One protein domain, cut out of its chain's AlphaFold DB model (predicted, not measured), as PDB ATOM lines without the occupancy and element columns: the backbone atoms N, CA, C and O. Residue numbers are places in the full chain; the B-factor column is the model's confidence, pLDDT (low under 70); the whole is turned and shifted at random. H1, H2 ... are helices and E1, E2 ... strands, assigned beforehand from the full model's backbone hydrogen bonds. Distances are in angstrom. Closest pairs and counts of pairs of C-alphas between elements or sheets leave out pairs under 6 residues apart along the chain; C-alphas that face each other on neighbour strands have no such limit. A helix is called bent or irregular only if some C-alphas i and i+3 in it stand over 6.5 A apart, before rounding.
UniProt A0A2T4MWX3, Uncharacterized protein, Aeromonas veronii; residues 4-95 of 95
ATOM      1  N   PHE A   4      14.239 -28.176  -7.125       93.00
ATOM      2  CA  PHE A   4      15.295 -27.991  -8.119       93.00
ATOM      3  C   PHE A   4      16.669 -28.457  -7.613       93.00
ATOM      4  O   PHE A   4      17.322 -29.280  -8.251       93.00
ATOM      5  N   LYS A   5      17.086 -28.000  -6.424       94.75
ATOM      6  CA  LYS A   5      18.371 -28.395  -5.823       94.75
ATOM      7  C   LYS A   5      18.426 -29.896  -5.519       94.75
ATOM      8  O   LYS A   5      19.484 -30.501  -5.663       94.75
ATOM      9  N   LEU A   6      17.307 -30.502  -5.113       95.31
ATOM     10  CA  LEU A   6      17.225 -31.950  -4.889       95.31
ATOM     11  C   LEU A   6      17.388 -32.739  -6.192       95.31
ATOM     12  O   LEU A   6      18.146 -33.704  -6.220       95.31
ATOM     13  N   ASN A   7      16.744 -32.303  -7.275       93.75
ATOM     14  CA  ASN A   7      16.860 -32.963  -8.576       93.75
ATOM     15  C   ASN A   7      18.285 -32.874  -9.135       93.75
ATOM     16  O   ASN A   7      18.813 -33.888  -9.577       93.75
ATOM     17  N   ILE A   8      18.950 -31.718  -9.004       94.88
ATOM     18  CA  ILE A   8      20.370 -31.584  -9.370       94.88
ATOM     19  C   ILE A   8      21.241 -32.561  -8.576       94.88
ATOM     20  O   ILE A   8      22.105 -33.221  -9.143       94.88
ATOM     21  N   ARG A   9      21.019 -32.695  -7.262       95.88
ATOM     22  CA  ARG A   9      21.792 -33.642  -6.443       95.88
ATOM     23  C   ARG A   9      21.600 -35.086  -6.899       95.88
ATOM     24  O   ARG A   9      22.579 -35.822  -6.956       95.88
ATOM     25  N   ARG A  10      20.368 -35.481  -7.234       96.38
ATOM     26  CA  ARG A  10      20.076 -36.825  -7.758       96.38
ATOM     27  C   ARG A  10      20.758 -37.054  -9.101       96.38
ATOM     28  O   ARG A  10      21.435 -38.059  -9.263       96.38
ATOM     29  N   TYR A  11      20.647 -36.091 -10.013       96.19
ATOM     30  CA  TYR A  11      21.325 -36.119 -11.307       96.19
ATOM     31  C   TYR A  11      22.844 -36.288 -11.152       96.19
ATOM     32  O   TYR A  11      23.429 -37.194 -11.737       96.19
ATOM     33  N   ASN A  12      23.476 -35.475 -10.301       95.94
ATOM     34  CA  ASN A  12      24.917 -35.551 -10.052       95.94
ATOM     35  C   ASN A  12      25.326 -36.892  -9.433       95.94
ATOM     36  O   ASN A  12      26.356 -37.442  -9.803       95.94
ATOM     37  N   LYS A  13      24.520 -37.430  -8.510       96.38
ATOM     38  CA  LYS A  13      24.767 -38.733  -7.885       96.38
ATOM     39  C   LYS A  13      24.736 -39.873  -8.901       96.38
ATOM     40  O   LYS A  13      25.619 -40.722  -8.881       96.38
ATOM     41  N   VAL A  14      23.745 -39.865  -9.792       96.94
ATOM     42  CA  VAL A  14      23.625 -40.851 -10.874       96.94
ATOM     43  C   VAL A  14      24.816 -40.741 -11.820       96.94
ATOM     44  O   VAL A  14      25.514 -41.725 -12.033       96.94
ATOM     45  N   ASN A  15      25.116 -39.539 -12.315       96.31
ATOM     46  CA  ASN A  15      26.228 -39.340 -13.244       96.31
ATOM     47  C   ASN A  15      27.594 -39.682 -12.645       96.31
ATOM     48  O   ASN A  15      28.425 -40.254 -13.339       96.31
ATOM     49  N   ALA A  16      27.820 -39.398 -11.362       96.75
ATOM     50  CA  ALA A  16      29.060 -39.783 -10.691       96.75
ATOM     51  C   ALA A  16      29.265 -41.308 -10.664       96.75
ATOM     52  O   ALA A  16      30.398 -41.766 -10.771       96.75
ATOM     53  N   ALA A  17      28.185 -42.087 -10.546       96.62
ATOM     54  CA  ALA A  17      28.253 -43.547 -10.564       96.62
ATOM     55  C   ALA A  17      28.349 -44.131 -11.984       96.62
ATOM     56  O   ALA A  17      28.943 -45.188 -12.170       96.62
ATOM     57  N   LEU A  18      27.774 -43.452 -12.982       96.62
ATOM     58  CA  LEU A  18      27.800 -43.875 -14.387       96.62
ATOM     59  C   LEU A  18      29.131 -43.568 -15.086       96.62
ATOM     60  O   LEU A  18      29.576 -44.354 -15.922       96.62
ATOM     61  N   LEU A  19      29.781 -42.459 -14.723       95.25
ATOM     62  CA  LEU A  19      30.987 -41.964 -15.391       95.25
ATOM     63  C   LEU A  19      32.119 -43.010 -15.489       95.25
ATOM     64  O   LEU A  19      32.673 -43.157 -16.578       95.25
ATOM     65  N   PRO A  20      32.449 -43.788 -14.435       95.88
ATOM     66  CA  PRO A  20      33.478 -44.829 -14.524       95.88
ATOM     67  C   PRO A  20      33.139 -45.956 -15.509       95.88
ATOM     68  O   PRO A  20      34.038 -46.645 -15.981       95.88
ATOM     69  N   LEU A  21      31.857 -46.144 -15.828       95.56
ATOM     70  CA  LEU A  21      31.369 -47.154 -16.771       95.56
ATOM     71  C   LEU A  21      31.337 -46.628 -18.216       95.56
ATOM     72  O   LEU A  21      30.948 -47.363 -19.126       95.56
ATOM     73  N   GLY A  22      31.726 -45.366 -18.436       94.31
ATOM     74  CA  GLY A  22      31.618 -44.690 -19.728       94.31
ATOM     75  C   GLY A  22      30.194 -44.248 -20.079       94.31
ATOM     76  O   GLY A  22      29.924 -43.908 -21.227       94.31
ATOM     77  N   LEU A  23      29.283 -44.262 -19.104       95.88
ATOM     78  CA  LEU A  23      27.876 -43.935 -19.292       95.88
ATOM     79  C   LEU A  23      27.561 -42.533 -18.757       95.88
ATOM     80  O   LEU A  23      28.227 -42.025 -17.853       95.88
ATOM     81  N   GLU A  24      26.497 -41.927 -19.271       95.81
ATOM     82  CA  GLU A  24      25.927 -40.697 -18.731       95.81
ATOM     83  C   GLU A  24      24.404 -40.714 -18.744       95.81
ATOM     84  O   GLU A  24      23.783 -41.374 -19.569       95.81
ATOM     85  N   LEU A  25      23.800 -39.925 -17.863       95.44
ATOM     86  CA  LEU A  25      22.387 -39.590 -17.901       95.44
ATOM     87  C   LEU A  25      22.190 -38.304 -18.713       95.44
ATOM     88  O   LEU A  25      22.572 -37.223 -18.260       95.44
ATOM     89  N   ALA A  26      21.519 -38.404 -19.857       91.00
ATOM     90  CA  ALA A  26      21.189 -37.282 -20.727       91.00
ATOM     91  C   ALA A  26      19.720 -37.359 -21.165       91.00
ATOM     92  O   ALA A  26      19.230 -38.414 -21.550       91.00
ATOM     93  N   ALA A  27      18.992 -36.240 -21.081       87.56
ATOM     94  CA  ALA A  27      17.599 -36.131 -21.540       87.56
ATOM     95  C   ALA A  27      16.626 -37.224 -21.023       87.56
ATOM     96  O   ALA A  27      15.629 -37.522 -21.670       87.56
ATOM     97  N   GLY A  28      16.881 -37.793 -19.836       90.44
ATOM     98  CA  GLY A  28      16.041 -38.851 -19.254       90.44
ATOM     99  C   GLY A  28      16.375 -40.269 -19.723       90.44
ATOM    100  O   GLY A  28      15.623 -41.188 -19.419       90.44
ATOM    101  N   ALA A  29      17.494 -40.454 -20.421       94.50
ATOM    102  CA  ALA A  29      18.023 -41.752 -20.812       94.50
ATOM    103  C   ALA A  29      19.482 -41.898 -20.378       94.50
ATOM    104  O   ALA A  29      20.208 -40.910 -20.231       94.50
ATOM    105  N   ILE A  30      19.918 -43.136 -20.181       95.62
ATOM    106  CA  ILE A  30      21.330 -43.457 -20.001       95.62
ATOM    107  C   ILE A  30      21.927 -43.742 -21.370       95.62
ATOM    108  O   ILE A  30      21.366 -44.510 -22.146       95.62
ATOM    109  N   SER A  31      23.042 -43.090 -21.679       94.31
ATOM    110  CA  SER A  31      23.739 -43.201 -22.960       94.31
ATOM    111  C   SER A  31      25.213 -43.521 -22.756       94.31
ATOM    112  O   SER A  31      25.811 -43.126 -21.755       94.31
ATOM    113  N   ASP A  32      25.808 -44.222 -23.714       94.44
ATOM    114  CA  ASP A  32      27.225 -44.568 -23.721       94.44
ATOM    115  C   ASP A  32      28.067 -43.496 -24.427       94.44
ATOM    116  O   ASP A  32      28.002 -43.320 -25.642       94.44
ATOM    117  N   LYS A  33      28.904 -42.778 -23.672       91.00
ATOM    118  CA  LYS A  33      29.771 -41.734 -24.240       91.00
ATOM    119  C   LYS A  33      31.044 -42.274 -24.880       91.00
ATOM    120  O   LYS A  33      31.787 -41.506 -25.487       91.00
ATOM    121  N   THR A  34      31.337 -43.559 -24.704       89.75
ATOM    122  CA  THR A  34      32.507 -44.198 -25.317       89.75
ATOM    123  C   THR A  34      32.261 -44.546 -26.778       89.75
ATOM    124  O   THR A  34      33.214 -44.807 -27.513       89.75
ATOM    125  N   LEU A  35      30.998 -44.525 -27.216       86.50
ATOM    126  CA  LEU A  35      30.623 -44.782 -28.596       86.50
ATOM    127  C   LEU A  35      30.631 -43.497 -29.443       86.50
ATOM    128  O   LEU A  35      30.297 -42.415 -28.953       86.50
ATOM    129  N   PRO A  36      30.988 -43.594 -30.737       82.50
ATOM    130  CA  PRO A  36      30.807 -42.508 -31.693       82.50
ATOM    131  C   PRO A  36      29.349 -42.039 -31.763       82.50
ATOM    132  O   PRO A  36      28.436 -42.855 -31.731       82.50
ATOM    133  N   ALA A  37      29.125 -40.741 -31.986       77.56
ATOM    134  CA  ALA A  37      27.778 -40.157 -32.067       77.56
ATOM    135  C   ALA A  37      26.898 -40.729 -33.198       77.56
ATOM    136  O   ALA A  37      25.678 -40.595 -33.157       77.56
ATOM    137  N   CYS A  38      27.504 -41.339 -34.221       78.06
ATOM    138  CA  CYS A  38      26.780 -42.029 -35.289       78.06
ATOM    139  C   CYS A  38      26.237 -43.403 -34.869       78.06
ATOM    140  O   CYS A  38      25.344 -43.926 -35.532       78.06
ATOM    141  N   MET A  39      26.748 -43.979 -33.779       80.44
ATOM    142  CA  MET A  39      26.194 -45.180 -33.167       80.44
ATOM    143  C   MET A  39      25.121 -44.743 -32.169       80.44
ATOM    144  O   MET A  39      25.376 -43.899 -31.311       80.44
ATOM    145  N   ASN A  40      23.910 -45.296 -32.276       73.75
ATOM    146  CA  ASN A  40      22.858 -45.020 -31.300       73.75
ATOM    147  C   ASN A  40      23.304 -45.537 -29.923       73.75
ATOM    148  O   ASN A  40      23.301 -46.735 -29.674       73.75
ATOM    149  N   ALA A  41      23.727 -44.625 -29.056       84.75
ATOM    150  CA  ALA A  41      24.369 -44.960 -27.795       84.75
ATOM    151  C   ALA A  41      23.391 -45.096 -26.618       84.75
ATOM    152  O   ALA A  41      23.832 -45.188 -25.475       84.75
ATOM    153  N   VAL A  42      22.079 -45.064 -26.863       90.75
ATOM    154  CA  VAL A  42      21.074 -45.145 -25.797       90.75
ATOM    155  C   VAL A  42      21.022 -46.563 -25.229       90.75
ATOM    156  O   VAL A  42      20.817 -47.526 -25.962       90.75
ATOM    157  N   VAL A  43      21.188 -46.672 -23.912       92.62
ATOM    158  CA  VAL A  43      21.153 -47.933 -23.162       92.62
ATOM    159  C   VAL A  43      19.741 -48.226 -22.662       92.62
ATOM    160  O   VAL A  43      19.197 -49.280 -22.963       92.62
ATOM    161  N   CYS A  44      19.148 -47.297 -21.907       94.62
ATOM    162  CA  CYS A  44      17.799 -47.430 -21.347       94.62
ATOM    163  C   CYS A  44      17.217 -46.059 -20.970       94.62
ATOM    164  O   CYS A  44      17.953 -45.070 -20.856       94.62
ATOM    165  N   ASP A  45      15.906 -45.987 -20.727       95.81
ATOM    166  CA  ASP A  45      15.313 -44.832 -20.053       95.81
ATOM    167  C   ASP A  45      15.678 -44.824 -18.561       95.81
ATOM    168  O   ASP A  45      15.932 -45.861 -17.943       95.81
ATOM    169  N   PHE A  46      15.779 -43.635 -17.963       95.69
ATOM    170  CA  PHE A  46      16.119 -43.522 -16.550       95.69
ATOM    171  C   PHE A  46      15.587 -42.242 -15.901       95.69
ATOM    172  O   PHE A  46      16.013 -41.120 -16.193       95.69
ATOM    173  N   ASP A  47      14.710 -42.413 -14.910       94.44
ATOM    174  CA  ASP A  47      14.188 -41.309 -14.106       94.44
ATOM    175  C   ASP A  47      14.994 -41.103 -12.815       94.44
ATOM    176  O   ASP A  47      14.699 -41.656 -11.751       94.44
ATOM    177  N   HIS A  48      15.980 -40.207 -12.882       92.25
ATOM    178  CA  HIS A  48      16.788 -39.826 -11.721       92.25
ATOM    179  C   HIS A  48      15.983 -39.235 -10.560       92.25
ATOM    180  O   HIS A  48      16.493 -39.196  -9.442       92.25
ATOM    181  N   LYS A  49      14.744 -38.764 -10.763       92.25
ATOM    182  CA  LYS A  49      13.942 -38.171  -9.680       92.25
ATOM    183  C   LYS A  49      13.533 -39.205  -8.629       92.25
ATOM    184  O   LYS A  49      13.274 -38.816  -7.490       92.25
ATOM    185  N   LYS A  50      13.530 -40.493  -8.990       91.50
ATOM    186  CA  LYS A  50      13.221 -41.625  -8.101       91.50
ATOM    187  C   LYS A  50      14.409 -42.071  -7.244       91.50
ATOM    188  O   LYS A  50      14.231 -42.875  -6.339       91.50
ATOM    189  N   VAL A  51      15.608 -41.542  -7.497       93.62
ATOM    190  CA  VAL A  51      16.821 -41.940  -6.775       93.62
ATOM    191  C   VAL A  51      16.798 -41.420  -5.340       93.62
ATOM    192  O   VAL A  51      16.616 -40.218  -5.087       93.62
ATOM    193  N   ASP A  52      17.036 -42.332  -4.400       93.81
ATOM    194  CA  ASP A  52      17.223 -42.008  -2.993       93.81
ATOM    195  C   ASP A  52      18.599 -41.359  -2.777       93.81
ATOM    196  O   ASP A  52      19.656 -41.881  -3.145       93.81
ATOM    197  N   LEU A  53      18.602 -40.172  -2.174       94.44
ATOM    198  CA  LEU A  53      19.834 -39.460  -1.851       94.44
ATOM    199  C   LEU A  53      20.549 -40.051  -0.629       94.44
ATOM    200  O   LEU A  53      21.759 -39.857  -0.528       94.44
ATOM    201  N   SER A  54      19.848 -40.787   0.234       94.88
ATOM    202  CA  SER A  54      20.381 -41.349   1.479       94.88
ATOM    203  C   SER A  54      21.135 -42.671   1.299       94.88
ATOM    204  O   SER A  54      22.019 -42.972   2.095       94.88
ATOM    205  N   GLN A  55      20.852 -43.425   0.235       94.00
ATOM    206  CA  GLN A  55      21.447 -44.746  -0.010       94.00
ATOM    207  C   GLN A  55      22.468 -44.716  -1.147       94.00
ATOM    208  O   GLN A  55      22.284 -43.934  -2.076       94.00
ATOM    209  N   PRO A  56      23.534 -45.529  -1.147       91.62
ATOM    210  CA  PRO A  56      24.406 -45.657  -2.314       91.62
ATOM    211  C   PRO A  56      23.601 -45.970  -3.584       91.62
ATOM    212  O   PRO A  56      22.621 -46.704  -3.534       91.62
ATOM    213  N   PHE A  57      24.001 -45.388  -4.715       94.81
ATOM    214  CA  PHE A  57      23.416 -45.717  -6.013       94.81
ATOM    215  C   PHE A  57      24.397 -46.605  -6.773       94.81
ATOM    216  O   PHE A  57      25.532 -46.186  -7.007       94.81
ATOM    217  N   ASN A  58      23.959 -47.807  -7.145       95.38
ATOM    218  CA  ASN A  58      24.729 -48.742  -7.951       95.38
ATOM    219  C   ASN A  58      24.051 -48.922  -9.322       95.38
ATOM    220  O   ASN A  58      22.950 -49.467  -9.385       95.38
ATOM    221  N   PRO A  59      24.683 -48.498 -10.432       94.12
ATOM    222  CA  PRO A  59      24.123 -48.673 -11.771       94.12
ATOM    223  C   PRO A  59      23.859 -50.135 -12.145       94.12
ATOM    224  O   PRO A  59      22.956 -50.401 -12.930       94.12
ATOM    225  N   MET A  60      24.609 -51.081 -11.572       94.88
ATOM    226  CA  MET A  60      24.461 -52.510 -11.868       94.88
ATOM    227  C   MET A  60      23.173 -53.121 -11.300       94.88
ATOM    228  O   MET A  60      22.808 -54.222 -11.699       94.88
ATOM    229  N   ASP A  61      22.473 -52.415 -10.407       94.12
ATOM    230  CA  ASP A  61      21.164 -52.848  -9.908       94.12
ATOM    231  C   ASP A  61      20.070 -52.665 -10.980       94.12
ATOM    232  O   ASP A  61      18.992 -53.255 -10.889       94.12
ATOM    233  N   ASN A  62      20.331 -51.853 -12.014       94.62
ATOM    234  CA  ASN A  62      19.480 -51.763 -13.193       94.62
ATOM    235  C   ASN A  62      19.871 -52.868 -14.192       94.62
ATOM    236  O   ASN A  62      20.984 -52.888 -14.718       94.62
ATOM    237  N   GLN A  63      18.924 -53.766 -14.477       95.25
ATOM    238  CA  GLN A  63      19.149 -54.931 -15.334       95.25
ATOM    239  C   GLN A  63      19.564 -54.564 -16.766       95.25
ATOM    240  O   GLN A  63      20.363 -55.280 -17.364       95.25
ATOM    241  N   GLU A  64      19.053 -53.469 -17.328       95.00
ATOM    242  CA  GLU A  64      19.390 -53.038 -18.689       95.00
ATOM    243  C   GLU A  64      20.830 -52.537 -18.760       95.00
ATOM    244  O   GLU A  64      21.585 -52.962 -19.633       95.00
ATOM    245  N   ILE A  65      21.247 -51.724 -17.783       95.38
ATOM    246  CA  ILE A  65      22.641 -51.282 -17.654       95.38
ATOM    247  C   ILE A  65      23.561 -52.492 -17.463       95.38
ATOM    248  O   ILE A  65      24.587 -52.601 -18.136       95.38
ATOM    249  N   ALA A  66      23.191 -53.422 -16.578       95.94
ATOM    250  CA  ALA A  66      23.981 -54.618 -16.313       95.94
ATOM    251  C   ALA A  66      24.127 -55.500 -17.561       95.94
ATOM    252  O   ALA A  66      25.239 -55.897 -17.904       95.94
ATOM    253  N   ASN A  67      23.032 -55.773 -18.275       95.06
ATOM    254  CA  ASN A  67      23.047 -56.557 -19.513       95.06
ATOM    255  C   ASN A  67      23.875 -55.876 -20.606       95.06
ATOM    256  O   ASN A  67      24.643 -56.532 -21.309       95.06
ATOM    257  N   TYR A  68      23.742 -54.556 -20.731       94.38
ATOM    258  CA  TYR A  68      24.505 -53.779 -21.691       94.38
ATOM    259  C   TYR A  68      26.010 -53.862 -21.411       94.38
ATOM    260  O   TYR A  68      26.794 -54.142 -22.315       94.38
ATOM    261  N   LEU A  69      26.433 -53.704 -20.157       93.81
ATOM    262  CA  LEU A  69      27.848 -53.802 -19.790       93.81
ATOM    263  C   LEU A  69      28.389 -55.240 -19.860       93.81
ATOM    264  O   LEU A  69      29.549 -55.436 -20.221       93.81
ATOM    265  N   ASN A  70      27.552 -56.246 -19.599       93.75
ATOM    266  CA  ASN A  70      27.907 -57.668 -19.660       93.75
ATOM    267  C   ASN A  70      27.830 -58.237 -21.088       93.75
ATOM    268  O   ASN A  70      27.202 -59.263 -21.340       93.75
ATOM    269  N   GLY A  71      28.487 -57.567 -22.035       88.00
ATOM    270  CA  GLY A  71      28.644 -58.036 -23.415       88.00
ATOM    271  C   GLY A  71      27.646 -57.457 -24.418       88.00
ATOM    272  O   GLY A  71      27.931 -57.483 -25.615       88.00
ATOM    273  N   GLY A  72      26.539 -56.852 -23.968       88.62
ATOM    274  CA  GLY A  72      25.596 -56.163 -24.858       88.62
ATOM    275  C   GLY A  72      26.245 -55.026 -25.658       88.62
ATOM    276  O   GLY A  72      26.009 -54.900 -26.854       88.62
ATOM    277  N   ARG A  73      27.139 -54.256 -25.031       90.75
ATOM    278  CA  ARG A  73      27.915 -53.170 -25.649       90.75
ATOM    279  C   ARG A  73      28.755 -53.659 -26.825       90.75
ATOM    280  O   ARG A  73      28.754 -53.039 -27.884       90.75
ATOM    281  N   GLU A  74      29.478 -54.760 -26.646       90.62
ATOM    282  CA  GLU A  74      30.342 -55.308 -27.697       90.62
ATOM    283  C   GLU A  74      29.517 -55.946 -28.818       90.62
ATOM    284  O   GLU A  74      29.827 -55.756 -29.992       90.62
ATOM    285  N   ALA A  75      28.405 -56.610 -28.481       87.62
ATOM    286  CA  ALA A  75      27.451 -57.089 -29.477       87.62
ATOM    287  C   ALA A  75      26.872 -55.935 -30.315       87.62
ATOM    288  O   ALA A  75      26.758 -56.052 -31.534       87.62
ATOM    289  N   PHE A  76      26.570 -54.802 -29.676       86.12
ATOM    290  CA  PHE A  76      26.063 -53.610 -30.349       86.12
ATOM    291  C   PHE A  76      27.089 -53.011 -31.321       86.12
ATOM    292  O   PHE A  76      26.756 -52.714 -32.470       86.12
ATOM    293  N   LYS A  77      28.357 -52.895 -30.902       89.50
ATOM    294  CA  LYS A  77      29.454 -52.458 -31.783       89.50
ATOM    295  C   LYS A  77      29.615 -53.388 -32.986       89.50
ATOM    296  O   LYS A  77      29.654 -52.913 -34.117       89.50
ATOM    297  N   ALA A  78      29.641 -54.700 -32.750       89.69
ATOM    298  CA  ALA A  78      29.780 -55.693 -33.812       89.69
ATOM    299  C   ALA A  78      28.614 -55.637 -34.814       89.69
ATOM    300  O   ALA A  78      28.822 -55.747 -36.023       89.69
ATOM    301  N   GLN A  79      27.386 -55.427 -34.327       88.69
ATOM    302  CA  GLN A  79      26.223 -55.244 -35.190       88.69
ATOM    303  C   GLN A  79      26.368 -53.994 -36.065       88.69
ATOM    304  O   GLN A  79      26.175 -54.082 -37.278       88.69
ATOM    305  N   TYR A  80      26.744 -52.857 -35.478       88.50
ATOM    306  CA  TYR A  80      26.936 -51.617 -36.229       88.50
ATOM    307  C   TYR A  80      28.018 -51.761 -37.310       88.50
ATOM    308  O   TYR A  80      27.821 -51.340 -38.448       88.50
ATOM    309  N   GLU A  81      29.155 -52.384 -36.988       90.69
ATOM    310  CA  GLU A  81      30.227 -52.633 -37.961       90.69
ATOM    311  C   GLU A  81      29.751 -53.498 -39.133       90.69
ATOM    312  O   GLU A  81      30.067 -53.206 -40.291       90.69
ATOM    313  N   ARG A  82      28.941 -54.524 -38.850       90.25
ATOM    314  CA  ARG A  82      28.326 -55.364 -39.881       90.25
ATOM    315  C   ARG A  82      27.387 -54.557 -40.777       90.25
ATOM    316  O   ARG A  82      27.497 -54.648 -41.996       90.25
ATOM    317  N   GLU A  83      26.507 -53.744 -40.197       88.81
ATOM    318  CA  GLU A  83      25.571 -52.898 -40.951       88.81
ATOM    319  C   GLU A  83      26.308 -51.880 -41.839       88.81
ATOM    320  O   GLU A  83      25.946 -51.687 -43.000       88.81
ATOM    321  N   GLN A  84      27.400 -51.286 -41.346       89.25
ATOM    322  CA  GLN A  84      28.255 -50.398 -42.145       89.25
ATOM    323  C   GLN A  84      28.926 -51.132 -43.313       89.25
ATOM    324  O   GLN A  84      29.000 -50.601 -44.426       89.25
ATOM    325  N   ALA A  85      29.406 -52.358 -43.088       90.62
ATOM    326  CA  ALA A  85      29.995 -53.177 -44.142       90.62
ATOM    327  C   ALA A  85      28.964 -53.545 -45.224       90.62
ATOM    328  O   ALA A  85      29.262 -53.434 -46.417       90.62
ATOM    329  N   GLU A  86      27.749 -53.923 -44.822       91.25
ATOM    330  CA  GLU A  86      26.637 -54.225 -45.730       91.25
ATOM    331  C   GLU A  86      26.223 -52.993 -46.548       91.25
ATOM    332  O   GLU A  86      26.122 -53.074 -47.777       91.25
ATOM    333  N   ALA A  87      26.076 -51.833 -45.903       89.69
ATOM    334  CA  ALA A  87      25.744 -50.577 -46.572       89.69
ATOM    335  C   ALA A  87      26.813 -50.172 -47.602       89.69
ATOM    336  O   ALA A  87      26.486 -49.803 -48.734       89.69
ATOM    337  N   LYS A  88      28.100 -50.305 -47.254       91.50
ATOM    338  CA  LYS A  88      29.217 -50.034 -48.173       91.50
ATOM    339  C   LYS A  88      29.226 -50.995 -49.364       91.50
ATOM    340  O   LYS A  88      29.450 -50.568 -50.496       91.50
ATOM    341  N   ALA A  89      28.979 -52.283 -49.126       92.12
ATOM    342  CA  ALA A  89      28.900 -53.281 -50.189       92.12
ATOM    343  C   ALA A  89      27.731 -53.007 -51.148       92.12
ATOM    344  O   ALA A  89      27.883 -53.175 -52.357       92.12
ATOM    345  N   TRP A  90      26.587 -52.560 -50.625       91.06
ATOM    346  CA  TRP A  90      25.436 -52.169 -51.436       91.06
ATOM    347  C   TRP A  90      25.721 -50.921 -52.280       91.06
ATOM    348  O   TRP A  90      25.499 -50.950 -53.490       91.06
ATOM    349  N   ALA A  91      26.297 -49.871 -51.685       88.12
ATOM    350  CA  ALA A  91      26.648 -48.640 -52.397       88.12
ATOM    351  C   ALA A  91      27.605 -48.895 -53.576       88.12
ATOM    352  O   ALA A  91      27.403 -48.357 -54.660       88.12
ATOM    353  N   ASN A  92      28.593 -49.779 -53.399       83.88
ATOM    354  CA  ASN A  92      29.535 -50.155 -54.460       83.88
ATOM    355  C   ASN A  92      28.925 -51.031 -55.567       83.88
ATOM    356  O   ASN A  92      29.529 -51.161 -56.624       83.88
ATOM    357  N   ARG A  93      27.776 -51.679 -55.331       71.88
ATOM    358  CA  ARG A  93      27.039 -52.433 -56.364       71.88
ATOM    359  C   ARG A  93      26.084 -51.553 -57.170       71.88
ATOM    360  O   ARG A  93      25.660 -51.964 -58.243       71.88
ATOM    361  N   ALA A  94      25.695 -50.408 -56.614       65.31
ATOM    362  CA  ALA A  94      24.782 -49.450 -57.231       65.31
ATOM    363  C   ALA A  94      25.503 -48.327 -58.007       65.31
ATOM    364  O   ALA A  94      24.828 -47.516 -58.642       65.31
ATOM    365  N   ALA A  95      26.838 -48.276 -57.930       55.53
ATOM    366  CA  ALA A  95      27.723 -47.388 -58.688       55.53
ATOM    367  C   ALA A  95      28.260 -48.092 -59.942       55.53
ATOM    368  O   ALA A  95      28.428 -47.394 -60.965       55.53
TER     369      ALA A  95
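AT A GLANCE: This is residues 4 to 95 of the 95 residues of an uncharacterized protein of Aeromonas veronii (UniProt A0A2T4MWX3). A small antiparallel sheet of three short strands has helix H1 beside its edge strand E1 and H2a, the short first arm of a bent helix, over its other edge strand E3. The long second arm, H2b, turns sharply off H2a and runs away from the sheet, and residues 82 to 95 stick out at its far end. A long stretch with no named element, residues 46 to 62, joins E3 to H2. The printed part has 92 residues with two named helices and three named strands, in the order H1, E1, E2, E3, H2; the sheet's order is E1, E2, E3, and the class is mostly helix. The whole is loose, with a radius of gyration of the C-alphas of 16.8 A, and a rod in outline, spanning 60 by 26 by 18 A.

IN THESE COORDINATES: H1, residues 4 to 21, begins at C-alpha 4 (15.295, -27.991, -8.119) and is 26.5 A long. It is irregular, but only just: C-alphas 17 and 20 are 6.7 A apart. E1 is residues 23 to 26, E2 residues 29 to 32, and E3 residues 42 to 45. H2, residues 63 to 94, was assigned as one helix by its hydrogen bonds, but it is bent: C-alphas 70 and 73 are 7.5 A apart. Its arms are H2a, residues 63 to 70, 10.1 A long, and H2b, residues 73 to 94, 32.0 A long, ending at C-alpha 94 (24.782, -49.450, -57.231).

HOW THE PARTS SIT: The strands form a meander, each the antiparallel neighbour of the one before. In the hairpin E1 and E2, N 24 and O 31 are within hydrogen-bond range at 2.8 A. In the hairpin E2 and E3, N 30 and O 44 are within range at 2.8 A. H1 is on the sheet and stands at the sheet's level, at a height of 2.7 A; it touches E1, the closest C-alphas being those of Asn 15 and Glu 24, 5.7 A apart. H2a is on the sheet at a height of 8.9 A, over E3 and along the strands, at 7 degrees to E3 on the local plane. It touches E3, the closest C-alphas being those of Cys 44 and Glu 64, 6.4 A apart. H1 and H2a are only just apart, at 8.1 A. H2a and H2b are near each other and about perpendicular at 73 degrees, only just past steep. H2b is not on the sheet. Each O i to N i+4 pair is within hydrogen-bond range in H2a and H2b; in H1 it is 12 of 14.

THE WHOLE: The two C-alphas farthest apart, those of Ser 54 and Ala 95, are 60.9 A apart. Without residues 82 to 95, which stand free, the body spans 42 by 22 by 19 A. The link from E3 to H2, 17 residues, is long. The printed part has no cut and ends at the chain's last residue. The mean pLDDT of the printed part is 91.1; residues 94 to 95 are under 70.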